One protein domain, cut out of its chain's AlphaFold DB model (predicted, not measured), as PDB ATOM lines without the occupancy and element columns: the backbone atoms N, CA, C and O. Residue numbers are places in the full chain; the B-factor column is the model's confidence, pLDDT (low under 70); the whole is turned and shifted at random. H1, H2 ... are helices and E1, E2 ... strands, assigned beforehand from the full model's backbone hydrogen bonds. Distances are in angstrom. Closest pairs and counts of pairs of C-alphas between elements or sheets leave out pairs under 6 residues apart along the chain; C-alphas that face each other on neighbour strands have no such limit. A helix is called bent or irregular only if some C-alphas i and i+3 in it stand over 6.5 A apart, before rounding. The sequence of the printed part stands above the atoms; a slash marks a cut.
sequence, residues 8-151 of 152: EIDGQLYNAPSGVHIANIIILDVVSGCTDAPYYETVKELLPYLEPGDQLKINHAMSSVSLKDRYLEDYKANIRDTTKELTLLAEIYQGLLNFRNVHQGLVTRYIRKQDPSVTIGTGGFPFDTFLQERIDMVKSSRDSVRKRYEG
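AT A GLANCE: This is residues 8 to 151 of the 152 residues of an uncharacterized protein of Geobacillus thermodenitrificans (UniProt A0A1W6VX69). Two long helices, H5 and H6, run side by side as a hairpin along the longest axis, and a group of shorter helices covers one flank of it: H1 and H2 next to the hairpin, H3 on the far side of H1. H4 continues nearly in line from the end of H1 and packs on the first residues of H5, while residues 8 to 13 stick out at the other end of the whole. The 144 printed residues hold one named strand and then six named helices, in the order E1 H1 H2 H3 H4 H5 H6; the class is mostly helix. The whole is only just compact, close to loose, with a radius of gyration of the C-alphas of 17.1 A, and elongated, spanning 54 by 34 by 19 A.

IN THESE COORDINATES: Find C-alpha 12 at (629.069, 332.575, 320.456), where E1 begins, residues 12 to 14. H1 follows at residues 23 to 32, 14.0 A long. H2, residues 37 to 49 and 20.2 A long, is irregular: C-alphas 45 and 48 are 7.0 A apart. Next come H3, residues 52 to 62, and H4, residues 67 to 76. Find C-alpha 83 at (590.160, 315.333, 297.326); from there H5 runs 41.3 A to residue 112, neither bent nor irregular, but only just: C-alphas 109 and 112 are 6.3 A apart. H6 runs 34.2 A from residue 127 to C-alpha 149 at (592.405, 318.389, 292.066).

HOW THE PARTS SIT: H1 to H6 form a bundle, a group of helices set together, with mostly aligned packing. Look first at E1: it pairs with no named strand, but residues 12 to 13 pair antiparallel with residues 8 to 9. H1 touches H3 at a shallow tilt of 16 degrees, the same way; their closest C-alphas, Ile 27 and Ile 58, are 5.7 A apart. H2 and H6 are near each other. H1 and H4 touch only at their ends, and only just, with 3 pairs of C-alphas within 8 A, Ser 32 and Leu 67 closest at 5.3 A. H4 and H5 are a helical hairpin, touching through residues 83 to 89 of H5 alone; the closest C-alphas, Tyr 71 and Leu 86, are 6.7 A apart. H5 and H6, also a hairpin, touch at a shallow tilt of 17 degrees, opposite ways, with the C-alphas of Ala 90 and Arg 142 closest at 5.3 A. Every O i to N i+4 pair is within hydrogen-bond range in H1, H3 and H4; the counts are 7 of 9 in H2, 25 of 26 in H5 and 17 of 19 in H6.

THE WHOLE: The C-alphas farthest apart, Asp 10 and Gly 151, are 56.3 A apart. The printed part has no cut; the link from H5 to H6, residues 113 to 126, is long. Confidence is low, under 70, at residues 149 to 151.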
ATOM      1  N   GLU A   8     626.610 338.103 323.046       91.19
ATOM      2  CA  GLU A   8     627.734 337.179 322.919       91.19
ATOM      3  C   GLU A   8     627.996 336.509 324.270       91.19
ATOM      4  O   GLU A   8     628.139 337.189 325.288       91.19
ATOM      5  N   ILE A   9     628.032 335.178 324.282       91.12
ATOM      6  CA  ILE A   9     628.361 334.359 325.453       91.12
ATOM      7  C   ILE A   9     629.417 333.354 325.005       91.12
ATOM      8  O   ILE A   9     629.191 332.613 324.051       91.12
ATOM      9  N   ASP A  10     630.572 333.354 325.671       92.12
ATOM     10  CA  ASP A  10     631.693 332.444 325.393       92.12
ATOM     11  C   ASP A  10     632.111 332.393 323.906       92.12
ATOM     12  O   ASP A  10     632.421 331.336 323.359       92.12
ATOM     13  N   GLY A  11     632.116 333.549 323.230       90.69
ATOM     14  CA  GLY A  11     632.499 333.669 321.817       90.69
ATOM     15  C   GLY A  11     631.409 333.270 320.817       90.69
ATOM     16  O   GLY A  11     631.643 333.300 319.609       90.69
ATOM     17  N   GLN A  12     630.218 332.897 321.293       89.19
ATOM     18  CA  GLN A  12     629.069 332.575 320.456       89.19
ATOM     19  C   GLN A  12     628.020 333.686 320.524       89.19
ATOM     20  O   GLN A  12     627.591 334.098 321.601       89.19
ATOM     21  N   LEU A  13     627.585 334.151 319.352       89.50
ATOM     22  CA  LEU A  13     626.526 335.144 319.219       89.50
ATOM     23  C   LEU A  13     625.149 334.466 319.261       89.50
ATOM     24  O   LEU A  13     624.859 333.581 318.456       89.50
ATOM     25  N   TYR A  14     624.292 334.915 320.172       89.69
ATOM     26  CA  TYR A  14     622.918 334.452 320.340       89.69
ATOM     27  C   TYR A  14     621.944 335.547 319.932       89.69
ATOM     28  O   TYR A  14     622.031 336.673 320.417       89.69
ATOM     29  N   ASN A  15     620.995 335.213 319.062       90.31
ATOM     30  CA  ASN A  15     619.970 336.135 318.590       90.31
ATOM     31  C   ASN A  15     618.980 336.512 319.699       90.31
ATOM     32  O   ASN A  15     618.736 335.762 320.645       90.31
ATOM     33  N   ALA A  16     618.384 337.694 319.562       90.00
ATOM     34  CA  ALA A  16     617.382 338.180 320.497       90.00
ATOM     35  C   ALA A  16     616.025 337.477 320.299       90.00
ATOM     36  O   ALA A  16     615.731 336.968 319.212       90.00
ATOM     37  N   PRO A  17     615.134 337.514 321.311       88.44
ATOM     38  CA  PRO A  17     613.771 337.020 321.173       88.44
ATOM     39  C   PRO A  17     613.053 337.598 319.946       88.44
ATOM     40  O   PRO A  17     613.186 338.774 319.593       88.44
ATOM     41  N   SER A  18     612.286 336.741 319.278       90.19
ATOM     42  CA  SER A  18     611.680 337.039 317.984       90.19
ATOM     43  C   SER A  18     610.525 336.088 317.692       90.19
ATOM     44  O   SER A  18     610.533 334.943 318.144       90.19
ATOM     45  N   GLY A  19     609.560 336.541 316.887       88.75
ATOM     46  CA  GLY A  19     608.425 335.727 316.443       88.75
ATOM     47  C   GLY A  19     608.821 334.519 315.586       88.75
ATOM     48  O   GLY A  19     608.014 333.611 315.416       88.75
ATOM     49  N   VAL A  20     610.063 334.466 315.088       91.12
ATOM     50  CA  VAL A  20     610.587 333.284 314.383       91.12
ATOM     51  C   VAL A  20     610.770 332.072 315.305       91.12
ATOM     52  O   VAL A  20     610.766 330.948 314.821       91.12
ATOM     53  N   HIS A  21     610.845 332.273 316.627       93.69
ATOM     54  CA  HIS A  21     610.986 331.197 317.617       93.69
ATOM     55  C   HIS A  21     609.641 330.580 318.051       93.69
ATOM     56  O   HIS A  21     609.580 329.819 319.014       93.69
ATOM     57  N   ILE A  22     608.527 330.903 317.385       95.19
ATOM     58  CA  ILE A  22     607.224 330.307 317.710       95.19
ATOM     59  C   ILE A  22     607.159 328.891 317.123       95.19
ATOM     60  O   ILE A  22     606.824 328.701 315.952       95.19
ATOM     61  N   ALA A  23     607.428 327.886 317.961       96.75
ATOM     62  CA  ALA A  23     607.502 326.478 317.562       96.75
ATOM     63  C   ALA A  23     606.252 325.969 316.823       96.75
ATOM     64  O   ALA A  23     606.365 325.226 315.851       96.75
ATOM     65  N   ASN A  24     605.055 326.405 317.226       95.88
ATOM     66  CA  ASN A  24     603.809 325.963 316.592       95.88
ATOM     67  C   ASN A  24     603.706 326.365 315.113       95.88
ATOM     68  O   ASN A  24     603.082 325.642 314.341       95.88
ATOM     69  N   ILE A  25     604.320 327.483 314.705       95.62
ATOM     70  CA  ILE A  25     604.361 327.881 313.290       95.62
ATOM     71  C   ILE A  25     605.288 326.944 312.514       95.62
ATOM     72  O   ILE A  25     604.906 326.470 311.449       95.62
ATOM     73  N   ILE A  26     606.450 326.609 313.086       97.31
ATOM     74  CA  ILE A  26     607.399 325.661 312.491       97.31
ATOM     75  C   ILE A  26     606.749 324.287 312.312       97.31
ATOM     76  O   ILE A  26     606.775 323.719 311.224       97.31
ATOM     77  N   ILE A  27     606.115 323.768 313.365       97.31
ATOM     78  CA  ILE A  27     605.427 322.473 313.326       97.31
ATOM     79  C   ILE A  27     604.320 322.490 312.268       97.31
ATOM     80  O   ILE A  27     604.216 321.547 311.487       97.31
ATOM     81  N   LEU A  28     603.513 323.553 312.212       97.31
ATOM     82  CA  LEU A  28     602.445 323.681 311.223       97.31
ATOM     83  C   LEU A  28     602.994 323.699 309.791       97.31
ATOM     84  O   LEU A  28     602.454 323.003 308.930       97.31
ATOM     85  N   ASP A  29     604.073 324.439 309.535       97.50
ATOM     86  CA  ASP A  29     604.711 324.481 308.221       97.50
ATOM     87  C   ASP A  29     605.187 323.081 307.797       97.50
ATOM     88  O   ASP A  29     604.822 322.595 306.722       97.50
ATOM     89  N   VAL A  30     605.936 322.401 308.672       97.81
ATOM     90  CA  VAL A  30     606.512 321.075 308.400       97.81
ATOM     91  C   VAL A  30     605.422 320.016 308.219       97.81
ATOM     92  O   VAL A  30     605.404 319.313 307.210       97.81
ATOM     93  N   VAL A  31     604.470 319.917 309.153       98.06
ATOM     94  CA  VAL A  31     603.407 318.896 309.110       98.06
ATOM     95  C   VAL A  31     602.488 319.104 307.910       98.06
ATOM     96  O   VAL A  31     602.132 318.139 307.229       98.06
ATOM     97  N   SER A  32     602.122 320.354 307.611       97.69
ATOM     98  CA  SER A  32     601.305 320.662 306.432       97.69
ATOM     99  C   SER A  32     602.045 320.406 305.119       97.69
ATOM    100  O   SER A  32     601.404 320.331 304.072       97.69
ATOM    101  N   GLY A  33     603.371 320.251 305.153       97.25
ATOM    102  CA  GLY A  33     604.193 319.990 303.981       97.25
ATOM    103  C   GLY A  33     604.343 321.201 303.077       97.25
ATOM    104  O   GLY A  33     604.543 321.032 301.876       97.25
ATOM    105  N   CYS A  34     604.201 322.424 303.596       97.00
ATOM    106  CA  CYS A  34     604.419 323.608 302.770       97.00
ATOM    107  C   CYS A  34     605.909 323.910 302.546       97.00
ATOM    108  O   CYS A  34     606.218 324.694 301.655       97.00
ATOM    109  N   THR A  35     606.794 323.274 303.319       96.19
ATOM    110  CA  THR A  35     608.230 323.546 303.439       96.19
ATOM    111  C   THR A  35     609.078 323.113 302.245       96.19
ATOM    112  O   THR A  35     608.721 322.207 301.489       96.19
ATOM    113  N   ASP A  36     610.234 323.763 302.102       92.81
ATOM    114  CA  ASP A  36     611.297 323.435 301.151       92.81
ATOM    115  C   ASP A  36     612.640 323.175 301.867       92.81
ATOM    116  O   ASP A  36     612.746 323.262 303.093       92.81
ATOM    117  N   ALA A  37     613.676 322.798 301.110       92.06
ATOM    118  CA  ALA A  37     614.993 322.504 301.680       92.06
ATOM    119  C   ALA A  37     615.626 323.708 302.416       92.06
ATOM    120  O   ALA A  37     616.079 323.514 303.546       92.06
ATOM    121  N   PRO A  38     615.616 324.943 301.866       93.81
ATOM    122  CA  PRO A  38     616.085 326.126 302.594       93.81
ATOM    123  C   PRO A  38     615.374 326.359 303.933       93.81
ATOM    124  O   PRO A  38     616.016 326.736 304.919       93.81
ATOM    125  N   TYR A  39     614.064 326.102 304.007       95.00
ATOM    126  CA  TYR A  39     613.324 326.221 305.259       95.00
ATOM    127  C   TYR A  39     613.838 325.258 306.335       95.00
ATOM    128  O   TYR A  39     613.956 325.647 307.494       95.00
ATOM    129  N   TYR A  40     614.189 324.019 305.984       95.06
ATOM    130  CA  TYR A  40     614.718 323.070 306.968       95.06
ATOM    131  C   TYR A  40     616.064 323.500 307.555       95.06
ATOM    132  O   TYR A  40     616.296 323.269 308.740       95.06
ATOM    133  N   GLU A  41     616.921 324.161 306.776       94.75
ATOM    134  CA  GLU A  41     618.154 324.749 307.314       94.75
ATOM    135  C   GLU A  41     617.842 325.890 308.290       94.75
ATOM    136  O   GLU A  41     618.372 325.904 309.400       94.75
ATOM    137  N   THR A  42     616.869 326.752 307.961       94.19
ATOM    138  CA  THR A  42     616.368 327.776 308.902       94.19
ATOM    139  C   THR A  42     615.881 327.143 310.212       94.19
ATOM    140  O   THR A  42     616.178 327.638 311.295       94.19
ATOM    141  N   VAL A  43     615.126 326.043 310.142       95.38
ATOM    142  CA  VAL A  43     614.613 325.369 311.343       95.38
ATOM    143  C   VAL A  43     615.752 324.851 312.214       95.38
ATOM    144  O   VAL A  43     615.705 325.041 313.426       95.38
ATOM    145  N   LYS A  44     616.792 324.249 311.623       94.81
ATOM    146  CA  LYS A  44     617.962 323.764 312.372       94.81
ATOM    147  C   LYS A  44     618.676 324.887 313.125       94.81
ATOM    148  O   LYS A  44     619.068 324.673 314.268       94.81
ATOM    149  N   GLU A  45     618.796 326.073 312.525       93.75
ATOM    150  CA  GLU A  45     619.367 327.260 313.183       93.75
ATOM    151  C   GLU A  45     618.511 327.749 314.364       93.75
ATOM    152  O   GLU A  45     619.040 328.273 315.344       93.75
ATOM    153  N   LEU A  46     617.191 327.551 314.291       94.69
ATOM    154  CA  LEU A  46     616.237 327.969 315.319       94.69
ATOM    155  C   LEU A  46     616.087 326.963 316.465       94.69
ATOM    156  O   LEU A  46     615.740 327.378 317.569       94.69
ATOM    157  N   LEU A  47     616.341 325.667 316.242       95.12
ATOM    158  CA  LEU A  47     616.147 324.611 317.250       95.12
ATOM    159  C   LEU A  47     616.767 324.926 318.625       95.12
ATOM    160  O   LEU A  47     616.066 324.723 319.619       95.12
ATOM    161  N   PRO A  48     618.006 325.453 318.734       93.62
ATOM    162  CA  PRO A  48     618.617 325.759 320.030       93.62
ATOM    163  C   PRO A  48     617.860 326.806 320.861       93.62
ATOM    164  O   PRO A  48     618.058 326.877 322.070       93.62
ATOM    165  N   TYR A  49     616.997 327.608 320.232       94.31
ATOM    166  CA  TYR A  49     616.204 328.654 320.884       94.31
ATOM    167  C   TYR A  49     614.839 328.159 321.382       94.31
ATOM    168  O   TYR A  49     614.075 328.942 321.947       94.31
ATOM    169  N   LEU A  50     614.496 326.893 321.134       96.44
ATOM    170  CA  LEU A  50     613.185 326.328 321.447       96.44
ATOM    171  C   LEU A  50     613.240 325.427 322.677       96.44
ATOM    172  O   LEU A  50     614.267 324.825 322.987       96.44
ATOM    173  N   GLU A  51     612.093 325.262 323.332       96.69
ATOM    174  CA  GLU A  51     611.949 324.323 324.441       96.69
ATOM    175  C   GLU A  51     612.271 322.883 323.998       96.69
ATOM    176  O   GLU A  51     611.854 322.473 322.906       96.69
ATOM    177  N   PRO A  52     612.932 322.056 324.834       97.62
ATOM    178  CA  PRO A  52     613.316 320.692 324.457       97.62
ATOM    179  C   PRO A  52     612.147 319.833 323.954       97.62
ATOM    180  O   PRO A  52     612.288 319.059 323.007       97.62
ATOM    181  N   GLY A  53     610.961 319.996 324.549       98.00
ATOM    182  CA  GLY A  53     609.755 319.290 324.115       98.00
ATOM    183  C   GLY A  53     609.303 319.674 322.703       98.00
ATOM    184  O   GLY A  53     608.794 318.828 321.972       98.00
ATOM    185  N   ASP A  54     609.511 320.923 322.297       98.00
ATOM    186  CA  ASP A  54     609.169 321.393 320.957       98.00
ATOM    187  C   ASP A  54     610.234 321.005 319.935       98.00
ATOM    188  O   ASP A  54     609.880 320.594 318.829       98.00
ATOM    189  N   GLN A  55     611.514 321.004 320.321       98.19
ATOM    190  CA  GLN A  55     612.586 320.446 319.492       98.19
ATOM    191  C   GLN A  55     612.292 318.984 319.117       98.19
ATOM    192  O   GLN A  55     612.393 318.609 317.950       98.19
ATOM    193  N   LEU A  56     611.862 318.164 320.085       97.94
ATOM    194  CA  LEU A  56     611.482 316.767 319.838       97.94
ATOM    195  C   LEU A  56     610.321 316.649 318.841       97.94
ATOM    196  O   LEU A  56     610.395 315.842 317.912       97.94
ATOM    197  N   LYS A  57     609.267 317.459 318.996       98.12
ATOM    198  CA  LYS A  57     608.116 317.460 318.073       98.12
ATOM    199  C   LYS A  57     608.521 317.876 316.663       98.12
ATOM    200  O   LYS A  57     608.093 317.239 315.704       98.12
ATOM    201  N   ILE A  58     609.339 318.921 316.535       98.00
ATOM    202  CA  ILE A  58     609.818 319.424 315.242       98.00
ATOM    203  C   ILE A  58     610.680 318.368 314.555       98.00
ATOM    204  O   ILE A  58     610.413 318.031 313.406       98.00
ATOM    205  N   ASN A  59     611.645 317.780 315.262       97.44
ATOM    206  CA  ASN A  59     612.494 316.723 314.711       97.44
ATOM    207  C   ASN A  59     611.669 315.509 314.265       97.44
ATOM    208  O   ASN A  59     611.883 314.974 313.177       97.44
ATOM    209  N   HIS A  60     610.677 315.106 315.065       97.44
ATOM    210  CA  HIS A  60     609.767 314.032 314.685       97.44
ATOM    211  C   HIS A  60     608.959 314.381 313.426       97.44
ATOM    212  O   HIS A  60     608.887 313.569 312.500       97.44
ATOM    213  N   ALA A  61     608.410 315.597 313.346       97.25
ATOM    214  CA  ALA A  61     607.686 316.071 312.171       97.25
ATOM    215  C   ALA A  61     608.579 316.110 310.919       97.25
ATOM    216  O   ALA A  61     608.160 315.637 309.869       97.25
ATOM    217  N   MET A  62     609.825 316.585 311.038       96.50
ATOM    218  CA  MET A  62     610.804 316.629 309.942       96.50
ATOM    219  C   MET A  62     611.213 315.237 309.441       96.50
ATOM    220  O   MET A  62     611.570 315.085 308.277       96.50
ATOM    221  N   SER A  63     611.162 314.218 310.304       95.75
ATOM    222  CA  SER A  63     611.417 312.818 309.930       95.75
ATOM    223  C   SER A  63     610.200 312.086 309.353       95.75
ATOM    224  O   SER A  63     610.316 310.940 308.921       95.75
ATOM    225  N   SER A  64     609.026 312.719 309.370       95.69
ATOM    226  CA  SER A  64     607.759 312.107 308.974       95.69
ATOM    227  C   SER A  64     607.318 312.572 307.588       95.69
ATOM    228  O   SER A  64     607.596 313.694 307.172       95.69
ATOM    229  N   VAL A  65     606.566 311.728 306.879       96.31
ATOM    230  CA  VAL A  65     605.909 312.129 305.624       96.31
ATOM    231  C   VAL A  65     604.866 313.207 305.924       96.31
ATOM    232  O   VAL A  65     604.002 313.004 306.782       96.31
ATOM    233  N   SER A  66     604.936 314.327 305.205       97.81
ATOM    234  CA  SER A  66     604.015 315.451 305.377       97.81
ATOM    235  C   SER A  66     602.582 315.102 304.952       97.81
ATOM    236  O   SER A  66     602.349 314.160 304.190       97.81
ATOM    237  N   LEU A  67     601.600 315.891 305.405       97.62
ATOM    238  CA  LEU A  67     600.208 315.729 304.970       97.62
ATOM    239  C   LEU A  67     600.064 315.916 303.456       97.62
ATOM    240  O   LEU A  67     599.390 315.120 302.803       97.62
ATOM    241  N   LYS A  68     600.733 316.933 302.896       96.62
ATOM    242  CA  LYS A  68     600.741 317.208 301.455       96.62
ATOM    243  C   LYS A  68     601.207 315.994 300.665       96.62
ATOM    244  O   LYS A  68     600.508 315.557 299.754       96.62
ATOM    245  N   ASP A  69     602.369 315.456 301.022       95.81
ATOM    246  CA  ASP A  69     602.985 314.370 300.266       95.81
ATOM    247  C   ASP A  69     602.158 313.094 300.391       95.81
ATOM    248  O   ASP A  69     601.838 312.485 299.374       95.81
ATOM    249  N   ARG A  70     601.696 312.768 301.607       96.56
ATOM    250  CA  ARG A  70     600.831 311.609 301.848       96.56
ATOM    251  C   ARG A  70     599.549 311.668 301.024       96.56
ATOM    252  O   ARG A  70     599.210 310.700 300.355       96.56
ATOM    253  N   TYR A  71     598.824 312.786 301.055       95.81
ATOM    254  CA  TYR A  71     597.558 312.895 300.326       95.81
ATOM    255  C   TYR A  71     597.768 312.905 298.809       95.81
ATOM    256  O   TYR A  71     597.013 312.273 298.074       95.81
ATOM    257  N   LEU A  72     598.815 313.573 298.315       93.44
ATOM    258  CA  LEU A  72     599.132 313.552 296.887       93.44
ATOM    259  C   LEU A  72     599.566 312.163 296.405       93.44
ATOM    260  O   LEU A  72     599.256 311.803 295.269       93.44
ATOM    261  N   GLU A  73     600.300 311.409 297.222       94.31
ATOM    262  CA  GLU A  73     600.710 310.039 296.921       94.31
ATOM    263  C   GLU A  73     599.508 309.089 296.916       94.31
ATOM    264  O   GLU A  73     599.288 308.428 295.902       94.31
ATOM    265  N   ASP A  74     598.681 309.107 297.968       94.50
ATOM    266  CA  ASP A  74     597.449 308.309 298.071       94.50
ATOM    267  C   ASP A  74     596.540 308.515 296.847       94.50
ATOM    268  O   ASP A  74     596.054 307.546 296.254       94.50
ATOM    269  N   TYR A  75     596.357 309.778 296.434       90.00
ATOM    270  CA  TYR A  75     595.560 310.143 295.263       90.00
ATOM    271  C   TYR A  75     596.184 309.638 293.956       90.00
ATOM    272  O   TYR A  75     595.499 309.058 293.115       90.00
ATOM    273  N   LYS A  76     597.496 309.835 293.761       89.94
ATOM    274  CA  LYS A  76     598.208 309.400 292.543       89.94
ATOM    275  C   LYS A  76     598.246 307.881 292.399       89.94
ATOM    276  O   LYS A  76     598.144 307.385 291.281       89.94
ATOM    277  N   ALA A  77     598.418 307.168 293.506       93.56
ATOM    278  CA  ALA A  77     598.477 305.713 293.552       93.56
ATOM    279  C   ALA A  77     597.084 305.056 293.564       93.56
ATOM    280  O   ALA A  77     596.994 303.832 293.581       93.56
ATOM    281  N   ASN A  78     596.008 305.855 293.541       90.12
ATOM    282  CA  ASN A  78     594.620 305.397 293.614       90.12
ATOM    283  C   ASN A  78     594.341 304.507 294.844       90.12
ATOM    284  O   ASN A  78     593.560 303.559 294.778       90.12
ATOM    285  N   ILE A  79     595.007 304.802 295.966       94.75
ATOM    286  CA  ILE A  79     594.825 304.099 297.245       94.75
ATOM    287  C   ILE A  79     593.531 304.574 297.914       94.75
ATOM    288  O   ILE A  79     592.780 303.779 298.481       94.75
ATOM    289  N   ARG A  80     593.277 305.887 297.854       93.56
ATOM    290  CA  ARG A  80     592.148 306.576 298.487       93.56
ATOM    291  C   ARG A  80     591.859 307.882 297.749       93.56
ATOM    292  O   ARG A  80     592.788 308.586 297.362       93.56
ATOM    293  N   ASP A  81     590.584 308.247 297.637       92.56
ATOM    294  CA  ASP A  81     590.201 309.604 297.242       92.56
ATOM    295  C   ASP A  81     590.451 310.578 298.402       92.56
ATOM    296  O   ASP A  81     589.744 310.555 299.410       92.56
ATOM    297  N   THR A  82     591.474 311.420 298.258       94.62
ATOM    298  CA  THR A  82     591.862 312.443 299.240       94.62
ATOM    299  C   THR A  82     591.483 313.860 298.807       94.62
ATOM    300  O   THR A  82     592.087 314.834 299.261       94.62
ATOM    301  N   THR A  83     590.531 314.019 297.883       92.38
ATOM    302  CA  THR A  83     590.160 315.333 297.326       92.38
ATOM    303  C   THR A  83     589.695 316.308 298.410       92.38
ATOM    304  O   THR A  83     590.050 317.490 298.388       92.38
ATOM    305  N   LYS A  84     588.948 315.821 299.409       94.19
ATOM    306  CA  LYS A  84     588.480 316.646 300.534       94.19
ATOM    307  C   LYS A  84     589.640 317.108 301.408       94.19
ATOM    308  O   LYS A  84     589.714 318.283 301.750       94.19
ATOM    309  N   GLU A  85     590.563 316.215 301.734       95.81
ATOM    310  CA  GLU A  85     591.748 316.522 302.530       95.81
ATOM    311  C   GLU A  85     592.670 317.511 301.814       95.81
ATOM    312  O   GLU A  85     593.154 318.450 302.439       95.81
ATOM    313  N   LEU A  86     592.866 317.355 300.503       95.25
ATOM    314  CA  LEU A  86     593.633 318.300 299.685       95.25
ATOM    315  C   LEU A  86     592.960 319.681 299.623       95.25
ATOM    316  O   LEU A  86     593.648 320.699 299.692       95.25
ATOM    317  N   THR A  87     591.626 319.722 299.560       94.62
ATOM    318  CA  THR A  87     590.853 320.974 299.616       94.62
ATOM    319  C   THR A  87     591.037 321.677 300.964       94.62
ATOM    320  O   THR A  87     591.413 322.848 301.002       94.62
ATOM    321  N   LEU A  88     590.867 320.954 302.077       96.31
ATOM    322  CA  LEU A  88     591.090 321.487 303.427       96.31
ATOM    323  C   LEU A  88     592.543 321.935 303.632       96.31
ATOM    324  O   LEU A  88     592.805 322.962 304.253       96.31
ATOM    325  N   LEU A  89     593.507 321.203 303.072       97.06
ATOM    326  CA  LEU A  89     594.915 321.585 303.121       97.06
ATOM    327  C   LEU A  89     595.175 322.894 302.358       97.06
ATOM    328  O   LEU A  89     595.920 323.750 302.837       97.06
ATOM    329  N   ALA A  90     594.514 323.106 301.214       96.38
ATOM    330  CA  ALA A  90     594.577 324.375 300.493       96.38
ATOM    331  C   ALA A  90     593.974 325.544 301.298       96.38
ATOM    332  O   ALA A  90     594.505 326.658 301.243       96.38
ATOM    333  N   GLU A  91     592.914 325.305 302.077       96.50
ATOM    334  CA  GLU A  91     592.350 326.293 303.009       96.50
ATOM    335  C   GLU A  91     593.319 326.625 304.154       96.50
ATOM    336  O   GLU A  91     593.515 327.802 304.468       96.50
ATOM    337  N   ILE A  92     594.001 325.621 304.720       97.62
ATOM    338  CA  ILE A  92     595.061 325.829 305.722       97.62
ATOM    339  C   ILE A  92     596.161 326.728 305.148       97.62
ATOM    340  O   ILE A  92     596.560 327.708 305.784       97.62
ATOM    341  N   TYR A  93     596.619 326.458 303.924       98.00
ATOM    342  CA  TYR A  93     597.616 327.306 303.273       98.00
ATOM    343  C   TYR A  93     597.110 328.727 303.019       98.00
ATOM    344  O   TYR A  93     597.873 329.682 303.162       98.00
ATOM    345  N   GLN A  94     595.831 328.905 302.682       97.69
ATOM    346  CA  GLN A  94     595.245 330.238 302.574       97.69
ATOM    347  C   GLN A  94     595.274 330.980 303.920       97.69
ATOM    348  O   GLN A  94     595.616 332.165 303.954       97.69
ATOM    349  N   GLY A  95     594.975 330.292 305.024       97.88
ATOM    350  CA  GLY A  95     595.107 330.836 306.375       97.88
ATOM    351  C   GLY A  95     596.543 331.266 306.696       97.88
ATOM    352  O   GLY A  95     596.763 332.388 307.156       97.88
ATOM    353  N   LEU A  96     597.527 330.421 306.371       97.56
ATOM    354  CA  LEU A  96     598.952 330.731 306.529       97.56
ATOM    355  C   LEU A  96     599.382 331.951 305.705       97.56
ATOM    356  O   LEU A  96     600.092 332.816 306.217       97.56
ATOM    357  N   LEU A  97     598.933 332.062 304.452       98.12
ATOM    358  CA  LEU A  97     599.216 333.227 303.608       98.12
ATOM    359  C   LEU A  97     598.630 334.506 304.204       98.12
ATOM    360  O   LEU A  97     599.318 335.523 304.258       98.12
ATOM    361  N   ASN A  98     597.387 334.461 304.685       98.06
ATOM    362  CA  ASN A  98     596.756 335.612 305.330       98.06
ATOM    363  C   ASN A  98     597.563 336.056 306.557       98.06
ATOM    364  O   ASN A  98     597.899 337.234 306.674       98.06
ATOM    365  N   PHE A  99     597.936 335.112 307.425       96.56
ATOM    366  CA  PHE A  99     598.776 335.379 308.592       96.56
ATOM    367  C   PHE A  99     600.116 336.023 308.206       96.56
ATOM    368  O   PHE A  99     600.472 337.077 308.736       96.56
ATOM    369  N   ARG A 100     600.846 335.437 307.247       96.50
ATOM    370  CA  ARG A 100     602.172 335.925 306.835       96.50
ATOM    371  C   ARG A 100     602.115 337.292 306.158       96.50
ATOM    372  O   ARG A 100     602.955 338.134 306.458       96.50
ATOM    373  N   ASN A 101     601.115 337.545 305.314       96.88
ATOM    374  CA  ASN A 101     600.927 338.847 304.668       96.88
ATOM    375  C   ASN A 101     600.604 339.942 305.692       96.88
ATOM    376  O   ASN A 101     601.166 341.036 305.634       96.88
ATOM    377  N   VAL A 102     599.740 339.643 306.672       96.62
ATOM    378  CA  VAL A 102     599.470 340.568 307.781       96.62
ATOM    379  C   VAL A 102     600.752 340.832 308.570       96.62
ATOM    380  O   VAL A 102     601.083 341.990 308.820       96.62
ATOM    381  N   HIS A 103     601.519 339.790 308.898       94.75
ATOM    382  CA  HIS A 103     602.792 339.929 309.604       94.75
ATOM    383  C   HIS A 103     603.817 340.772 308.821       94.75
ATOM    384  O   HIS A 103     604.427 341.673 309.396       94.75
ATOM    385  N   GLN A 104     603.960 340.567 307.508       94.38
ATOM    386  CA  GLN A 104     604.821 341.392 306.651       94.38
ATOM    387  C   GLN A 104     604.370 342.862 306.643       94.38
ATOM    388  O   GLN A 104     605.204 343.769 306.720       94.38
ATOM    389  N   GLY A 105     603.058 343.117 306.634       93.62
ATOM    390  CA  GLY A 105     602.495 344.462 306.770       93.62
ATOM    391  C   GLY A 105     602.827 345.121 308.113       93.62
ATOM    392  O   GLY A 105     603.189 346.301 308.148       93.62
ATOM    393  N   LEU A 106     602.771 344.359 309.212       94.00
ATOM    394  CA  LEU A 106     603.168 344.827 310.544       94.00
ATOM    395  C   LEU A 106     604.663 345.173 310.589       94.00
ATOM    396  O   LEU A 106     605.010 346.286 310.982       94.00
ATOM    397  N   VAL A 107     605.538 344.279 310.120       91.56
ATOM    398  CA  VAL A 107     606.993 344.518 310.049       91.56
ATOM    399  C   VAL A 107     607.306 345.751 309.199       91.56
ATOM    400  O   VAL A 107     608.056 346.633 309.619       91.56
ATOM    401  N   THR A 108     606.659 345.880 308.040       90.62
ATOM    402  CA  THR A 108     606.822 347.047 307.166       90.62
ATOM    403  C   THR A 108     606.435 348.340 307.886       90.62
ATOM    404  O   THR A 108     607.145 349.342 307.806       90.62
ATOM    405  N   ARG A 109     605.306 348.345 308.607       93.12
ATOM    406  CA  ARG A 109     604.784 349.549 309.265       93.12
ATOM    407  C   ARG A 109     605.574 349.956 310.506       93.12
ATOM    408  O   ARG A 109     605.794 351.153 310.700       93.12
ATOM    409  N   TYR A 110     605.943 348.993 311.341       90.81
ATOM    410  CA  TYR A 110     606.501 349.258 312.667       90.81
ATOM    411  C   TYR A 110     608.022 349.157 312.731       90.81
ATOM    412  O   TYR A 110     608.600 349.626 313.703       90.81
ATOM    413  N   ILE A 111     608.670 348.600 311.705       88.38
ATOM    414  CA  ILE A 111     610.131 348.507 311.639       88.38
ATOM    415  C   ILE A 111     610.632 349.290 310.429       88.38
ATOM    416  O   ILE A 111     611.198 350.366 310.592       88.38
ATOM    417  N   ARG A 112     610.333 348.832 309.204       86.94
ATOM    418  CA  ARG A 112     610.924 349.409 307.978       86.94
ATOM    419  C   ARG A 112     610.573 350.883 307.760       86.94
ATOM    420  O   ARG A 112     611.414 351.652 307.310       86.94
ATOM    421  N   LYS A 113     609.341 351.296 308.080       88.44
ATOM    422  CA  LYS A 113     608.913 352.705 307.984       88.44
ATOM    423  C   LYS A 113     609.386 353.582 309.146       88.44
ATOM    424  O   LYS A 113     609.336 354.799 309.004       88.44
ATOM    425  N   GLN A 114     609.781 352.991 310.273       88.94
ATOM    426  CA  GLN A 114     610.321 353.737 311.414       88.94
ATOM    427  C   GLN A 114     611.821 353.968 311.240       88.94
ATOM    428  O   GLN A 114     612.301 355.072 311.475       88.94
ATOM    429  N   ASP A 115     612.536 352.943 310.773       86.56
ATOM    430  CA  ASP A 115     613.962 353.012 310.484       86.56
ATOM    431  C   ASP A 115     614.314 352.165 309.241       86.56
ATOM    432  O   ASP A 115     614.453 350.938 309.322       86.56
ATOM    433  N   PRO A 116     614.483 352.806 308.070       84.62
ATOM    434  CA  PRO A 116     614.870 352.123 306.840       84.62
ATOM    435  C   PRO A 116     616.269 351.494 306.882       84.62
ATOM    436  O   PRO A 116     616.559 350.639 306.038       84.62
ATOM    437  N   SER A 117     617.128 351.878 307.833       88.19
ATOM    438  CA  SER A 117     618.470 351.302 307.981       88.19
ATOM    439  C   SER A 117     618.454 349.900 308.604       88.19
ATOM    440  O   SER A 117     619.363 349.110 308.359       88.19
ATOM    441  N   VAL A 118     617.391 349.543 309.336       84.88
ATOM    442  CA  VAL A 118     617.266 348.230 309.985       84.88
ATOM    443  C   VAL A 118     616.781 347.184 308.983       84.88
ATOM    444  O   VAL A 118     615.586 347.077 308.697       84.88
ATOM    445  N   THR A 119     617.706 346.395 308.445       86.12
ATOM    446  CA  THR A 119     617.428 345.365 307.426       86.12
ATOM    447  C   THR A 119     617.334 343.946 307.988       86.12
ATOM    448  O   THR A 119     616.741 343.078 307.347       86.12
ATOM    449  N   ILE A 120     617.870 343.715 309.189       88.88
ATOM    450  CA  ILE A 120     617.922 342.413 309.860       88.88
ATOM    451  C   ILE A 120     616.989 342.411 311.073       88.88
ATOM    452  O   ILE A 120     616.963 343.362 311.855       88.88
ATOM    453  N   GLY A 121     616.224 341.333 311.229       86.31
ATOM    454  CA  GLY A 121     615.364 341.116 312.383       86.31
ATOM    455  C   GLY A 121     616.094 340.621 313.615       86.31
ATOM    456  O   GLY A 121     617.200 340.099 313.544       86.31
ATOM    457  N   THR A 122     615.431 340.729 314.765       88.62
ATOM    458  CA  THR A 122     615.989 340.310 316.062       88.62
ATOM    459  C   THR A 122     616.354 338.825 316.108       88.62
ATOM    460  O   THR A 122     617.240 338.446 316.865       88.62
ATOM    461  N   GLY A 123     615.718 338.008 315.262       87.25
ATOM    462  CA  GLY A 123     616.037 336.594 315.065       87.25
ATOM    463  C   GLY A 123     617.221 336.319 314.129       87.25
ATOM    464  O   GLY A 123     617.473 335.159 313.846       87.25
ATOM    465  N   GLY A 124     617.913 337.345 313.623       89.44
ATOM    466  CA  GLY A 124     619.115 337.200 312.790       89.44
ATOM    467  C   GLY A 124     618.877 337.107 311.279       89.44
ATOM    468  O   GLY A 124     619.837 336.989 310.524       89.44
ATOM    469  N   PHE A 125     617.629 337.207 310.810       90.94
ATOM    470  CA  PHE A 125     617.284 337.048 309.389       90.94
ATOM    471  C   PHE A 125     616.970 338.379 308.690       90.94
ATOM    472  O   PHE A 125     616.366 339.259 309.314       90.94
ATOM    473  N   PRO A 126     617.292 338.542 307.393       90.75
ATOM    474  CA  PRO A 126     616.909 339.733 306.636       90.75
ATOM    475  C   PRO A 126     615.392 339.817 306.453       90.75
ATOM    476  O   PRO A 126     614.791 338.898 305.909       90.75
ATOM    477  N   PHE A 127     614.759 340.917 306.872       86.06
ATOM    478  CA  PHE A 127     613.293 341.015 306.896       86.06
ATOM    479  C   PHE A 127     612.644 340.775 305.535       86.06
ATOM    480  O   PHE A 127     611.712 339.980 305.424       86.06
ATOM    481  N   ASP A 128     613.120 341.488 304.516       85.12
ATOM    482  CA  ASP A 128     612.422 341.573 303.236       85.12
ATOM    483  C   ASP A 128     612.472 340.227 302.498       85.12
ATOM    484  O   ASP A 128     611.438 339.730 302.053       85.12
ATOM    485  N   THR A 129     613.647 339.592 302.440       92.00
ATOM    486  CA  THR A 129     613.808 338.290 301.777       92.00
ATOM    487  C   THR A 129     613.226 337.162 302.615       92.00
ATOM    488  O   THR A 129     612.424 336.386 302.103       92.00
ATOM    489  N   PHE A 130     613.529 337.109 303.916       93.25
ATOM    490  CA  PHE A 130     613.074 336.021 304.777       93.25
ATOM    491  C   PHE A 130     611.550 335.947 304.834       93.25
ATOM    492  O   PHE A 130     610.977 334.875 304.684       93.25
ATOM    493  N   LEU A 131     610.855 337.074 305.017       93.25
ATOM    494  CA  LEU A 131     609.392 337.057 305.085       93.25
ATOM    495  C   LEU A 131     608.766 336.683 303.740       93.25
ATOM    496  O   LEU A 131     607.796 335.919 303.723       93.25
ATOM    497  N   GLN A 132     609.326 337.187 302.638       95.38
ATOM    498  CA  GLN A 132     608.806 336.912 301.304       95.38
ATOM    499  C   GLN A 132     608.987 335.444 300.915       95.38
ATOM    500  O   GLN A 132     608.026 334.816 300.483       95.38
ATOM    501  N   GLU A 133     610.158 334.858 301.168       95.81
ATOM    502  CA  GLU A 133     610.409 333.441 300.894       95.81
ATOM    503  C   GLU A 133     609.398 332.536 301.602       95.81
ATOM    504  O   GLU A 133     608.928 331.551 301.038       95.81
ATOM    505  N   ARG A 134     609.005 332.865 302.840       95.19
ATOM    506  CA  ARG A 134     608.011 332.069 303.576       95.19
ATOM    507  C   ARG A 134     606.597 332.226 303.022       95.19
ATOM    508  O   ARG A 134     605.803 331.295 303.128       95.19
ATOM    509  N   ILE A 135     606.267 333.380 302.445       97.06
ATOM    510  CA  ILE A 135     605.009 333.579 301.712       97.06
ATOM    511  C   ILE A 135     605.033 332.757 300.419       97.06
ATOM    512  O   ILE A 135     604.085 332.019 300.140       97.06
ATOM    513  N   ASP A 136     606.125 332.839 299.661       97.31
ATOM    514  CA  ASP A 136     606.280 332.173 298.368       97.31
ATOM    515  C   ASP A 136     606.266 330.649 298.505       97.31
ATOM    516  O   ASP A 136     605.589 329.963 297.737       97.31
ATOM    517  N   MET A 137     606.920 330.127 299.541       96.31
ATOM    518  CA  MET A 137     606.914 328.715 299.923       96.31
ATOM    519  C   MET A 137     605.480 328.181 300.121       96.31
ATOM    520  O   MET A 137     605.074 327.192 299.498       96.31
ATOM    521  N   VAL A 138     604.663 328.873 300.926       97.56
ATOM    522  CA  VAL A 138     603.263 328.476 301.165       97.56
ATOM    523  C   VAL A 138     602.428 328.612 299.892       97.56
ATOM    524  O   VAL A 138     601.616 327.736 299.585       97.56
ATOM    525  N   LYS A 139     602.634 329.687 299.122       97.12
ATOM    526  CA  LYS A 139     601.922 329.928 297.863       97.12
ATOM    527  C   LYS A 139     602.193 328.818 296.850       97.12
ATOM    528  O   LYS A 139     601.246 328.270 296.294       97.12
ATOM    529  N   SER A 140     603.459 328.451 296.665       95.88
ATOM    530  CA  SER A 140     603.882 327.366 295.777       95.88
ATOM    531  C   SER A 140     603.213 326.044 296.159       95.88
ATOM    532  O   SER A 140     602.600 325.379 295.319       95.88
ATOM    533  N   SER A 141     603.229 325.706 297.451       95.69
ATOM    534  CA  SER A 141     602.588 324.491 297.955       95.69
ATOM    535  C   SER A 141     601.073 324.493 297.740       95.69
ATOM    536  O   SER A 141     600.533 323.512 297.224       95.69
ATOM    537  N   ARG A 142     600.383 325.608 298.013       95.94
ATOM    538  CA  ARG A 142     598.942 325.743 297.746       95.94
ATOM    539  C   ARG A 142     598.602 325.587 296.275       95.94
ATOM    540  O   ARG A 142     597.678 324.850 295.936       95.94
ATOM    541  N   ASP A 143     599.342 326.265 295.410       93.69
ATOM    542  CA  ASP A 143     599.088 326.239 293.977       93.69
ATOM    543  C   ASP A 143     599.366 324.834 293.403       93.69
ATOM    544  O   ASP A 143     598.653 324.386 292.505       93.69
ATOM    545  N   SER A 144     600.336 324.093 293.958       90.88
ATOM    546  CA  SER A 144     600.601 322.695 293.579       90.88
ATOM    547  C   SER A 144     599.457 321.744 293.945       90.88
ATOM    548  O   SER A 144     599.085 320.892 293.136       90.88
ATOM    549  N   VAL A 145     598.868 321.919 295.133       91.50
ATOM    550  CA  VAL A 145     597.748 321.103 295.608       91.50
ATOM    551  C   VAL A 145     596.494 321.407 294.788       91.50
ATOM    552  O   VAL A 145     595.889 320.481 294.252       91.50
ATOM    553  N   ARG A 146     596.183 322.692 294.569       88.44
ATOM    554  CA  ARG A 146     595.056 323.149 293.738       88.44
ATOM    555  C   ARG A 146     595.085 322.611 292.320       88.44
ATOM    556  O   ARG A 146     594.138 321.958 291.898       88.44
ATOM    557  N   LYS A 147     596.204 322.791 291.610       84.50
ATOM    558  CA  LYS A 147     596.362 322.295 290.231       84.50
ATOM    559  C   LYS A 147     596.054 320.804 290.092       84.50
ATOM    560  O   LYS A 147     595.686 320.360 289.010       84.50
ATOM    561  N   ARG A 148     596.249 320.017 291.155       73.81
ATOM    562  CA  ARG A 148     596.129 318.562 291.086       73.81
ATOM    563  C   ARG A 148     594.696 318.050 291.210       73.81
ATOM    564  O   ARG A 148     594.429 316.999 290.629       73.81
ATOM    565  N   TYR A 149     593.817 318.764 291.918       67.50
ATOM    566  CA  TYR A 149     592.405 318.389 292.066       67.50
ATOM    567  C   TYR A 149     591.442 319.304 291.288       67.50
ATOM    568  O   TYR A 149     590.363 318.854 290.930       67.50
ATOM    569  N   GLU A 150     591.828 320.549 290.975       63.53
ATOM    570  CA  GLU A 150     591.066 321.462 290.096       63.53
ATOM    571  C   GLU A 150     591.343 321.206 288.604       63.53
ATOM    572  O   GLU A 150     590.665 321.754 287.747       63.53
ATOM    573  N   GLY A 151     592.334 320.368 288.275       53.12
ATOM    574  CA  GLY A 151     592.587 319.874 286.916       53.12
ATOM    575  C   GLY A 151     591.638 318.751 286.470       53.12
ATOM    576  O   GLY A 151     592.059 317.909 285.675       53.12
TER     577      GLY A 151